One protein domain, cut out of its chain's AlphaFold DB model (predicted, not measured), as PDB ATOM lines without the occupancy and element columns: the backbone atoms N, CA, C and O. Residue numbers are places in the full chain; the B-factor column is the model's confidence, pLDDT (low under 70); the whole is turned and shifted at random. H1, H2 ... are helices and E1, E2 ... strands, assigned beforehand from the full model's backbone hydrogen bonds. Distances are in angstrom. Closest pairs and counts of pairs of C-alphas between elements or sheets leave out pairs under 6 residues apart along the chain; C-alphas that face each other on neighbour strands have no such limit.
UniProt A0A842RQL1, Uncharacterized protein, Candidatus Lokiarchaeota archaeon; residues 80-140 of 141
ATOM      1  N   ASN A  80      38.140 -10.912 -37.695       90.19
ATOM      2  CA  ASN A  80      39.505 -10.506 -37.376       90.19
ATOM      3  C   ASN A  80      39.947  -9.274 -38.188       90.19
ATOM      4  O   ASN A  80      40.397  -8.267 -37.641       90.19
ATOM      5  N   THR A  81      39.747  -9.328 -39.506       94.75
ATOM      6  CA  THR A  81      40.179  -8.282 -40.437       94.75
ATOM      7  C   THR A  81      39.046  -7.812 -41.343       94.75
ATOM      8  O   THR A  81      38.098  -8.544 -41.647       94.75
ATOM      9  N   ARG A  82      39.147  -6.559 -41.790       96.00
ATOM     10  CA  ARG A  82      38.291  -5.957 -42.816       96.00
ATOM     11  C   ARG A  82      39.128  -5.214 -43.841       96.00
ATOM     12  O   ARG A  82      40.190  -4.700 -43.525       96.00
ATOM     13  N   LYS A  83      38.602  -5.090 -45.055       97.00
ATOM     14  CA  LYS A  83      39.218  -4.293 -46.115       97.00
ATOM     15  C   LYS A  83      38.848  -2.820 -45.967       97.00
ATOM     16  O   LYS A  83      37.684  -2.492 -45.733       97.00
ATOM     17  N   CYS A  84      39.827  -1.937 -46.135       96.56
ATOM     18  CA  CYS A  84      39.602  -0.501 -46.242       96.56
ATOM     19  C   CYS A  84      38.681  -0.200 -47.425       96.56
ATOM     20  O   CYS A  84      38.988  -0.570 -48.555       96.56
ATOM     21  N   THR A  85      37.605   0.549 -47.187       96.62
ATOM     22  CA  THR A  85      36.627   0.925 -48.216       96.62
ATOM     23  C   THR A  85      37.254   1.713 -49.374       96.62
ATOM     24  O   THR A  85      36.740   1.660 -50.484       96.62
ATOM     25  N   TYR A  86      38.364   2.425 -49.143       96.38
ATOM     26  CA  TYR A  86      39.031   3.215 -50.185       96.38
ATOM     27  C   TYR A  86      40.192   2.482 -50.870       96.38
ATOM     28  O   TYR A  86      40.207   2.357 -52.087       96.38
ATOM     29  N   CYS A  87      41.193   2.034 -50.103       96.12
ATOM     30  CA  CYS A  87      42.438   1.490 -50.664       96.12
ATOM     31  C   CYS A  87      42.503  -0.042 -50.677       96.12
ATOM     32  O   CYS A  87      43.506  -0.586 -51.116       96.12
ATOM     33  N   ASN A  88      41.470  -0.731 -50.179       96.81
ATOM     34  CA  ASN A  88      41.383  -2.192 -50.116       96.81
ATOM     35  C   ASN A  88      42.512  -2.898 -49.325       96.81
ATOM     36  O   ASN A  88      42.671  -4.113 -49.409       96.81
ATOM     37  N   GLU A  89      43.273  -2.152 -48.527       96.56
ATOM     38  CA  GLU A  89      44.243  -2.712 -47.580       96.56
ATOM     39  C   GLU A  89      43.533  -3.412 -46.420       96.56
ATOM     40  O   GLU A  89      42.427  -3.014 -46.033       96.56
ATOM     41  N   ASP A  90      44.172  -4.433 -45.853       96.56
ATOM     42  CA  ASP A  90      43.669  -5.096 -44.652       96.56
ATOM     43  C   ASP A  90      43.792  -4.189 -43.425       96.56
ATOM     44  O   ASP A  90      44.791  -3.508 -43.202       96.56
ATOM     45  N   ILE A  91      42.735  -4.186 -42.622       95.81
ATOM     46  CA  ILE A  91      42.619  -3.463 -41.366       95.81
ATOM     47  C   ILE A  91      42.270  -4.491 -40.298       95.81
ATOM     48  O   ILE A  91      41.255  -5.181 -40.413       95.81
ATOM     49  N   ASP A  92      43.076  -4.572 -39.247       94.56
ATOM     50  CA  ASP A  92      42.724  -5.319 -38.044       94.56
ATOM     51  C   ASP A  92      41.872  -4.462 -37.092       94.56
ATOM     52  O   ASP A  92      41.947  -3.223 -37.073       94.56
ATOM     53  N   LEU A  93      41.039  -5.129 -36.292       93.19
ATOM     54  CA  LEU A  93      40.124  -4.459 -35.369       93.19
ATOM     55  C   LEU A  93      40.866  -3.565 -34.367       93.19
ATOM     56  O   LEU A  93      40.369  -2.494 -34.005       93.19
ATOM     57  N   TYR A  94      42.046  -3.982 -33.908       90.69
ATOM     58  CA  TYR A  94      42.792  -3.247 -32.898       90.69
ATOM     59  C   TYR A  94      43.290  -1.903 -33.444       90.69
ATOM     60  O   TYR A  94      42.996  -0.855 -32.855       90.69
ATOM     61  N   SER A  95      43.936  -1.901 -34.611       90.94
ATOM     62  CA  SER A  95      44.363  -0.700 -35.334       90.94
ATOM     63  C   SER A  95      43.183   0.228 -35.626       90.94
ATOM     64  O   SER A  95      43.263   1.434 -35.369       90.94
ATOM     65  N   TYR A  96      42.051  -0.326 -36.071       93.75
ATOM     66  CA  TYR A  96      40.830   0.448 -36.299       93.75
ATOM     67  C   TYR A  96      40.288   1.086 -35.011       93.75
ATOM     68  O   TYR A  96      39.964   2.277 -34.999       93.75
ATOM     69  N   SER A  97      40.227   0.331 -33.911       91.81
ATOM     70  CA  SER A  97      39.735   0.820 -32.615       91.81
ATOM     71  C   SER A  97      40.615   1.936 -32.044       91.81
ATOM     72  O   SER A  97      40.110   2.868 -31.418       91.81
ATOM     73  N   LYS A  98      41.929   1.884 -32.301       89.56
ATOM     74  CA  LYS A  98      42.888   2.906 -31.871       89.56
ATOM     75  C   LYS A  98      42.707   4.212 -32.642       89.56
ATOM     76  O   LYS A  98      42.758   5.282 -32.041       89.56
ATOM     77  N   LEU A  99      42.476   4.130 -33.953       88.25
ATOM     78  CA  LEU A  99      42.194   5.295 -34.800       88.25
ATOM     79  C   LEU A  99      40.834   5.932 -34.494       88.25
ATOM     80  O   LEU A  99      40.667   7.135 -34.674       88.25
ATOM     81  N   ASN A 100      39.882   5.133 -34.013       88.94
ATOM     82  CA  ASN A 100      38.530   5.563 -33.665       88.94
ATOM     83  C   ASN A 100      38.285   5.445 -32.152       88.94
ATOM     84  O   ASN A 100      37.256   4.942 -31.708       88.94
ATOM     85  N   ASN A 101      39.246   5.911 -31.348       83.69
ATOM     86  CA  ASN A 101      39.213   5.788 -29.886       83.69
ATOM     87  C   ASN A 101      38.028   6.506 -29.211       83.69
ATOM     88  O   ASN A 101      37.720   6.197 -28.061       83.69
ATOM     89  N   TYR A 102      37.377   7.423 -29.929       82.00
ATOM     90  CA  TYR A 102      36.163   8.126 -29.523       82.00
ATOM     91  C   TYR A 102      34.911   7.236 -29.529       82.00
ATOM     92  O   TYR A 102      33.921   7.595 -28.899       82.00
ATOM     93  N   LEU A 103      34.940   6.091 -30.221       85.69
ATOM     94  CA  LEU A 103      33.826   5.148 -30.250       85.69
ATOM     95  C   LEU A 103      33.783   4.298 -28.973       85.69
ATOM     96  O   LEU A 103      34.799   3.757 -28.499       85.69
ATOM     97  N   LYS A 104      32.568   4.130 -28.449       86.00
ATOM     98  CA  LYS A 104      32.247   3.164 -27.395       86.00
ATOM     99  C   LYS A 104      32.318   1.746 -27.974       86.00
ATOM    100  O   LYS A 104      32.218   1.531 -29.181       86.00
ATOM    101  N   ILE A 105      32.521   0.749 -27.113       87.88
ATOM    102  CA  ILE A 105      32.753  -0.637 -27.557       87.88
ATOM    103  C   ILE A 105      31.570  -1.228 -28.338       87.88
ATOM    104  O   ILE A 105      31.782  -1.934 -29.320       87.88
ATOM    105  N   TYR A 106      30.334  -0.885 -27.961       88.31
ATOM    106  CA  TYR A 106      29.138  -1.319 -28.683       88.31
ATOM    107  C   TYR A 106      29.051  -0.673 -30.077       88.31
ATOM    108  O   TYR A 106      28.717  -1.356 -31.035       88.31
ATOM    109  N   GLU A 107      29.457   0.594 -30.226       91.06
ATOM    110  CA  GLU A 107      29.508   1.277 -31.529       91.06
ATOM    111  C   GLU A 107      30.585   0.661 -32.429       91.06
ATOM    112  O   GLU A 107      30.351   0.429 -33.615       91.06
ATOM    113  N   LEU A 108      31.756   0.341 -31.861       92.81
ATOM    114  CA  LEU A 108      32.806  -0.400 -32.567       92.81
ATOM    115  C   LEU A 108      32.292  -1.758 -33.042       92.81
ATOM    116  O   LEU A 108      32.516  -2.110 -34.196       92.81
ATOM    117  N   LYS A 109      31.587  -2.502 -32.184       93.94
ATOM    118  CA  LYS A 109      30.988  -3.795 -32.533       93.94
ATOM    119  C   LYS A 109      29.997  -3.661 -33.688       93.94
ATOM    120  O   LYS A 109      30.108  -4.410 -34.658       93.94
ATOM    121  N   ASP A 110      29.073  -2.710 -33.602       94.44
ATOM    122  CA  ASP A 110      28.025  -2.505 -34.604       94.44
ATOM    123  C   ASP A 110      28.610  -2.106 -35.961       94.44
ATOM    124  O   ASP A 110      28.230  -2.659 -36.995       94.44
ATOM    125  N   ILE A 111      29.585  -1.193 -35.975       95.00
ATOM    126  CA  ILE A 111      30.258  -0.778 -37.208       95.00
ATOM    127  C   ILE A 111      31.102  -1.922 -37.767       95.00
ATOM    128  O   ILE A 111      31.010  -2.215 -38.959       95.00
ATOM    129  N   TRP A 112      31.912  -2.575 -36.929       95.75
ATOM    130  CA  TRP A 112      32.874  -3.578 -37.376       95.75
ATOM    131  C   TRP A 112      32.189  -4.835 -37.901       95.75
ATOM    132  O   TRP A 112      32.519  -5.283 -38.996       95.75
ATOM    133  N   LEU A 113      31.200  -5.371 -37.185       94.81
ATOM    134  CA  LEU A 113      30.502  -6.593 -37.593       94.81
ATOM    135  C   LEU A 113      29.498  -6.358 -38.731       94.81
ATOM    136  O   LEU A 113      29.138  -7.302 -39.437       94.81
ATOM    137  N   ASN A 114      29.088  -5.112 -38.981       95.44
ATOM    138  CA  ASN A 114      28.286  -4.772 -40.148       95.44
ATOM    139  C   ASN A 114      29.165  -4.613 -41.401       95.44
ATOM    140  O   ASN A 114      29.817  -3.588 -41.616       95.44
ATOM    141  N   ARG A 115      29.117  -5.612 -42.290       91.75
ATOM    142  CA  ARG A 115      29.872  -5.620 -43.557       91.75
ATOM    143  C   ARG A 115      29.495  -4.499 -44.531       91.75
ATOM    144  O   ARG A 115      30.282  -4.219 -45.428       91.75
ATOM    145  N   LYS A 116      28.328  -3.864 -44.367       93.25
ATOM    146  CA  LYS A 116      27.908  -2.716 -45.188       93.25
ATOM    147  C   LYS A 116      28.488  -1.390 -44.695       93.25
ATOM    148  O   LYS A 116      28.510  -0.435 -45.460       93.25
ATOM    149  N   SER A 117      28.936  -1.321 -43.442       95.06
ATOM    150  CA  SER A 117      29.509  -0.097 -42.881       95.06
ATOM    151  C   SER A 117      30.847   0.230 -43.532       95.06
ATOM    152  O   SER A 117      31.679  -0.654 -43.729       95.06
ATOM    153  N   GLU A 118      31.080   1.505 -43.813       95.06
ATOM    154  CA  GLU A 118      32.344   1.995 -44.355       95.06
ATOM    155  C   GLU A 118      33.427   1.976 -43.266       95.06
ATOM    156  O   GLU A 118      33.227   2.473 -42.154       95.06
ATOM    157  N   VAL A 119      34.592   1.408 -43.577       95.94
ATOM    158  CA  VAL A 119      35.743   1.363 -42.665       95.94
ATOM    159  C   VAL A 119      36.996   1.818 -43.397       95.94
ATOM    160  O   VAL A 119      37.233   1.461 -44.548       95.94
ATOM    161  N   PHE A 120      37.822   2.622 -42.735       96.12
ATOM    162  CA  PHE A 120      38.986   3.244 -43.360       96.12
ATOM    163  C   PHE A 120      40.237   2.993 -42.525       96.12
ATOM    164  O   PHE A 120      40.202   3.124 -41.303       96.12
ATOM    165  N   CYS A 121      41.352   2.685 -43.190       94.25
ATOM    166  CA  CYS A 121      42.635   2.436 -42.528       94.25
ATOM    167  C   CYS A 121      43.251   3.713 -41.936       94.25
ATOM    168  O   CYS A 121      44.135   3.634 -41.094       94.25
ATOM    169  N   ASN A 122      42.812   4.897 -42.380       94.19
ATOM    170  CA  ASN A 122      43.205   6.192 -41.831       94.19
ATOM    171  C   ASN A 122      42.273   7.323 -42.309       94.19
ATOM    172  O   ASN A 122      41.419   7.156 -43.186       94.19
ATOM    173  N   SER A 123      42.477   8.514 -41.741       91.88
ATOM    174  CA  SER A 123      41.713   9.724 -42.069       91.88
ATOM    175  C   SER A 123      41.911  10.208 -43.511       91.88
ATOM    176  O   SER A 123      41.011  10.841 -44.061       91.88
ATOM    177  N   ILE A 124      43.053   9.899 -44.138       94.88
ATOM    178  CA  ILE A 124      43.344  10.263 -45.530       94.88
ATOM    179  C   ILE A 124      42.433   9.470 -46.470       94.88
ATOM    180  O   ILE A 124      41.779  10.069 -47.320       94.88
ATOM    181  N   CYS A 125      42.328   8.154 -46.279       95.44
ATOM    182  CA  CYS A 125      41.430   7.291 -47.048       95.44
ATOM    183  C   CYS A 125      39.971   7.727 -46.909       95.44
ATOM    184  O   CYS A 125      39.284   7.875 -47.915       95.44
ATOM    185  N   ARG A 126      39.531   8.040 -45.681       94.00
ATOM    186  CA  ARG A 126      38.183   8.571 -45.429       94.00
ATOM    187  C   ARG A 126      37.917   9.860 -46.212       94.00
ATOM    188  O   ARG A 126      36.891   9.991 -46.868       94.00
ATOM    189  N   LYS A 127      38.847  10.822 -46.161       94.12
ATOM    190  CA  LYS A 127      38.715  12.104 -46.875       94.12
ATOM    191  C   LYS A 127      38.685  11.918 -48.392       94.12
ATOM    192  O   LYS A 127      37.866  12.550 -49.053       94.12
ATOM    193  N   LYS A 128      39.566  11.072 -48.939       95.38
ATOM    194  CA  LYS A 128      39.608  10.789 -50.380       95.38
ATOM    195  C   LYS A 128      38.309  10.136 -50.852       95.38
ATOM    196  O   LYS A 128      37.723  10.627 -51.805       95.38
ATOM    197  N   TYR A 129      37.812   9.135 -50.125       95.19
ATOM    198  CA  TYR A 129      36.552   8.462 -50.439       95.19
ATOM    199  C   TYR A 129      35.374   9.440 -50.580       95.19
ATOM    200  O   TYR A 129      34.718   9.465 -51.619       95.19
ATOM    201  N   TYR A 130      35.150  10.311 -49.588       92.56
ATOM    202  CA  TYR A 130      34.039  11.272 -49.648       92.56
ATOM    203  C   TYR A 130      34.235  12.379 -50.688       92.56
ATOM    204  O   TYR A 130      33.262  12.836 -51.285       92.56
ATOM    205  N   ARG A 131      35.478  12.800 -50.946       93.06
ATOM    206  CA  ARG A 131      35.771  13.744 -52.031       93.06
ATOM    207  C   ARG A 131      35.438  13.134 -53.393       93.06
ATOM    208  O   ARG A 131      34.810  13.795 -54.214       93.06
ATOM    209  N   ASP A 132      35.840  11.889 -53.619       91.62
ATOM    210  CA  ASP A 132      35.664  11.211 -54.902       91.62
ATOM    211  C   ASP A 132      34.166  10.869 -55.127       91.62
ATOM    212  O   ASP A 132      33.641  11.081 -56.222       91.62
ATOM    213  N   LEU A 133      33.418  10.494 -54.077       88.31
ATOM    214  CA  LEU A 133      31.944  10.382 -54.095       88.31
ATOM    215  C   LEU A 133      31.244  11.702 -54.459       88.31
ATOM    216  O   LEU A 133      30.307  11.719 -55.263       88.31
ATOM    217  N   GLY A 134      31.705  12.816 -53.881       77.75
ATOM    218  CA  GLY A 134      31.176  14.151 -54.168       77.75
ATOM    219  C   GLY A 134      31.436  14.603 -55.608       77.75
ATOM    220  O   GLY A 134      30.602  15.270 -56.207       77.75
ATOM    221  N   GLN A 135      32.556  14.198 -56.211       72.06
ATOM    222  CA  GLN A 135      32.846  14.477 -57.624       72.06
ATOM    223  C   GLN A 135      32.048  13.573 -58.575       72.06
ATOM    224  O   GLN A 135      31.642  14.010 -59.652       72.06
ATOM    225  N   SER A 136      31.781  12.333 -58.163       61.16
ATOM    226  CA  SER A 136      30.984  11.365 -58.928       61.16
ATOM    227  C   SER A 136      29.523  11.805 -59.067       61.16
ATOM    228  O   SER A 136      28.924  11.647 -60.124       61.16
ATOM    229  N   SER A 137      28.965  12.422 -58.021       58.41
ATOM    230  CA  SER A 137      27.592  12.945 -58.018       58.41
ATOM    231  C   SER A 137      27.425  14.259 -58.799       58.41
ATOM    232  O   SER A 137      26.312  14.584 -59.204       58.41
ATOM    233  N   ILE A 138      28.515  14.983 -59.081       53.34
ATOM    234  CA  ILE A 138      28.506  16.186 -59.936       53.34
ATOM    235  C   ILE A 138      28.604  15.825 -61.427       53.34
ATOM    236  O   ILE A 138      28.061  16.542 -62.259       53.34
ATOM    237  N   ARG A 139      29.245  14.702 -61.783       49.06
ATOM    238  CA  ARG A 139      29.391  14.246 -63.183       49.06
ATOM    239  C   ARG A 139      28.161  13.537 -63.767       49.06
ATOM    240  O   ARG A 139      28.188  13.167 -64.934       49.06
ATOM    241  N   LEU A 140      27.113  13.331 -62.970       46.75
ATOM    242  CA  LEU A 140      25.845  12.714 -63.385       46.75
ATOM    243  C   LEU A 140      24.717  13.745 -63.604       46.75
ATOM    244  O   LEU A 140      23.545  13.374 -63.585       46.75
TER     245      LEU A 140
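AT A GLANCE: This is residues 80 to 140 of the 141 residues of an uncharacterized protein of Candidatus Lokiarchaeota archaeon (UniProt A0A842RQL1). A two-stranded hairpin, E1 and E2, and two short helices, H1 and H2, make a small body, and a longer helix, H3, joined to H2 by the link of residues 114 to 122, leads away from it. H3 begins beside the turn of the hairpin, and its far part with the tail after it, residues 133 to 140, sticks out as an arm. The printed part has 61 residues, with two named strands and three named helices in the order E1, E2, H1, H2, H3; the two strands form an antiparallel sheet, and the class is mostly helix. The whole is only just compact, close to loose, with a radius of gyration of the C-alphas of 12.6 A, and its elongated outline spans 38 by 20 by 20 A.

IN THESE COORDINATES: E1 is residues 81 to 83, beginning at C-alpha 81 at (40.179, -8.282, -40.437). E2 is residues 90 to 92. H1 follows at once as residues 93 to 99, 10.0 A from first to last C-alpha. H2 is residues 105 to 113, 11.9 A long by the same measure. H3 is residues 123 to 138, 23.1 A from C-alpha 123 at (41.713, 9.724, -42.069) to C-alpha 138 at (28.506, 16.186, -59.936).

HOW THE PARTS SIT: E1 and E2 are a hairpin of antiparallel neighbours, with 143 degrees between their directions. C-alphas 82 and 91 face each other at 5.2 A. N 82 and O 91 are within hydrogen-bond range at 2.9 A, and N 91 and O 82 at 2.7 A. The closest C-alphas of E1 and H1 are those of Thr 81 and Leu 93, 6.3 A apart. H1 and H2 are close but not clearly touching, the closest C-alphas being those of Ser 97 and Leu 108 at 7.0 A. Their lines stand at a steep tilt of 59 degrees, and they run opposite ways. E1 and H2 are only just apart, with 8.0 A between their closest C-alphas. H3 is apart from E1, E2, H1 and H2. Every O i to N i+4 pair is within hydrogen-bond range in H1 and H2, and 11 of 12 are in H3.

THE WHOLE: The two C-alphas farthest apart, those of Ile 105 and Leu 140, are 38.9 A from each other. Residues 133 to 140, of which 133 to 138 belong to H3, stand free; the body without them has 53 residues and spans 30 by 20 by 18 A. The links E2 to H1 and H1 to H2 are tight, those from E1 to E2 and from H2 to H3 are short, and no link is long. The printed part has no cut. Its mean pLDDT is 89.2, and the model's confidence is low, under 70, at residues 136 to 140.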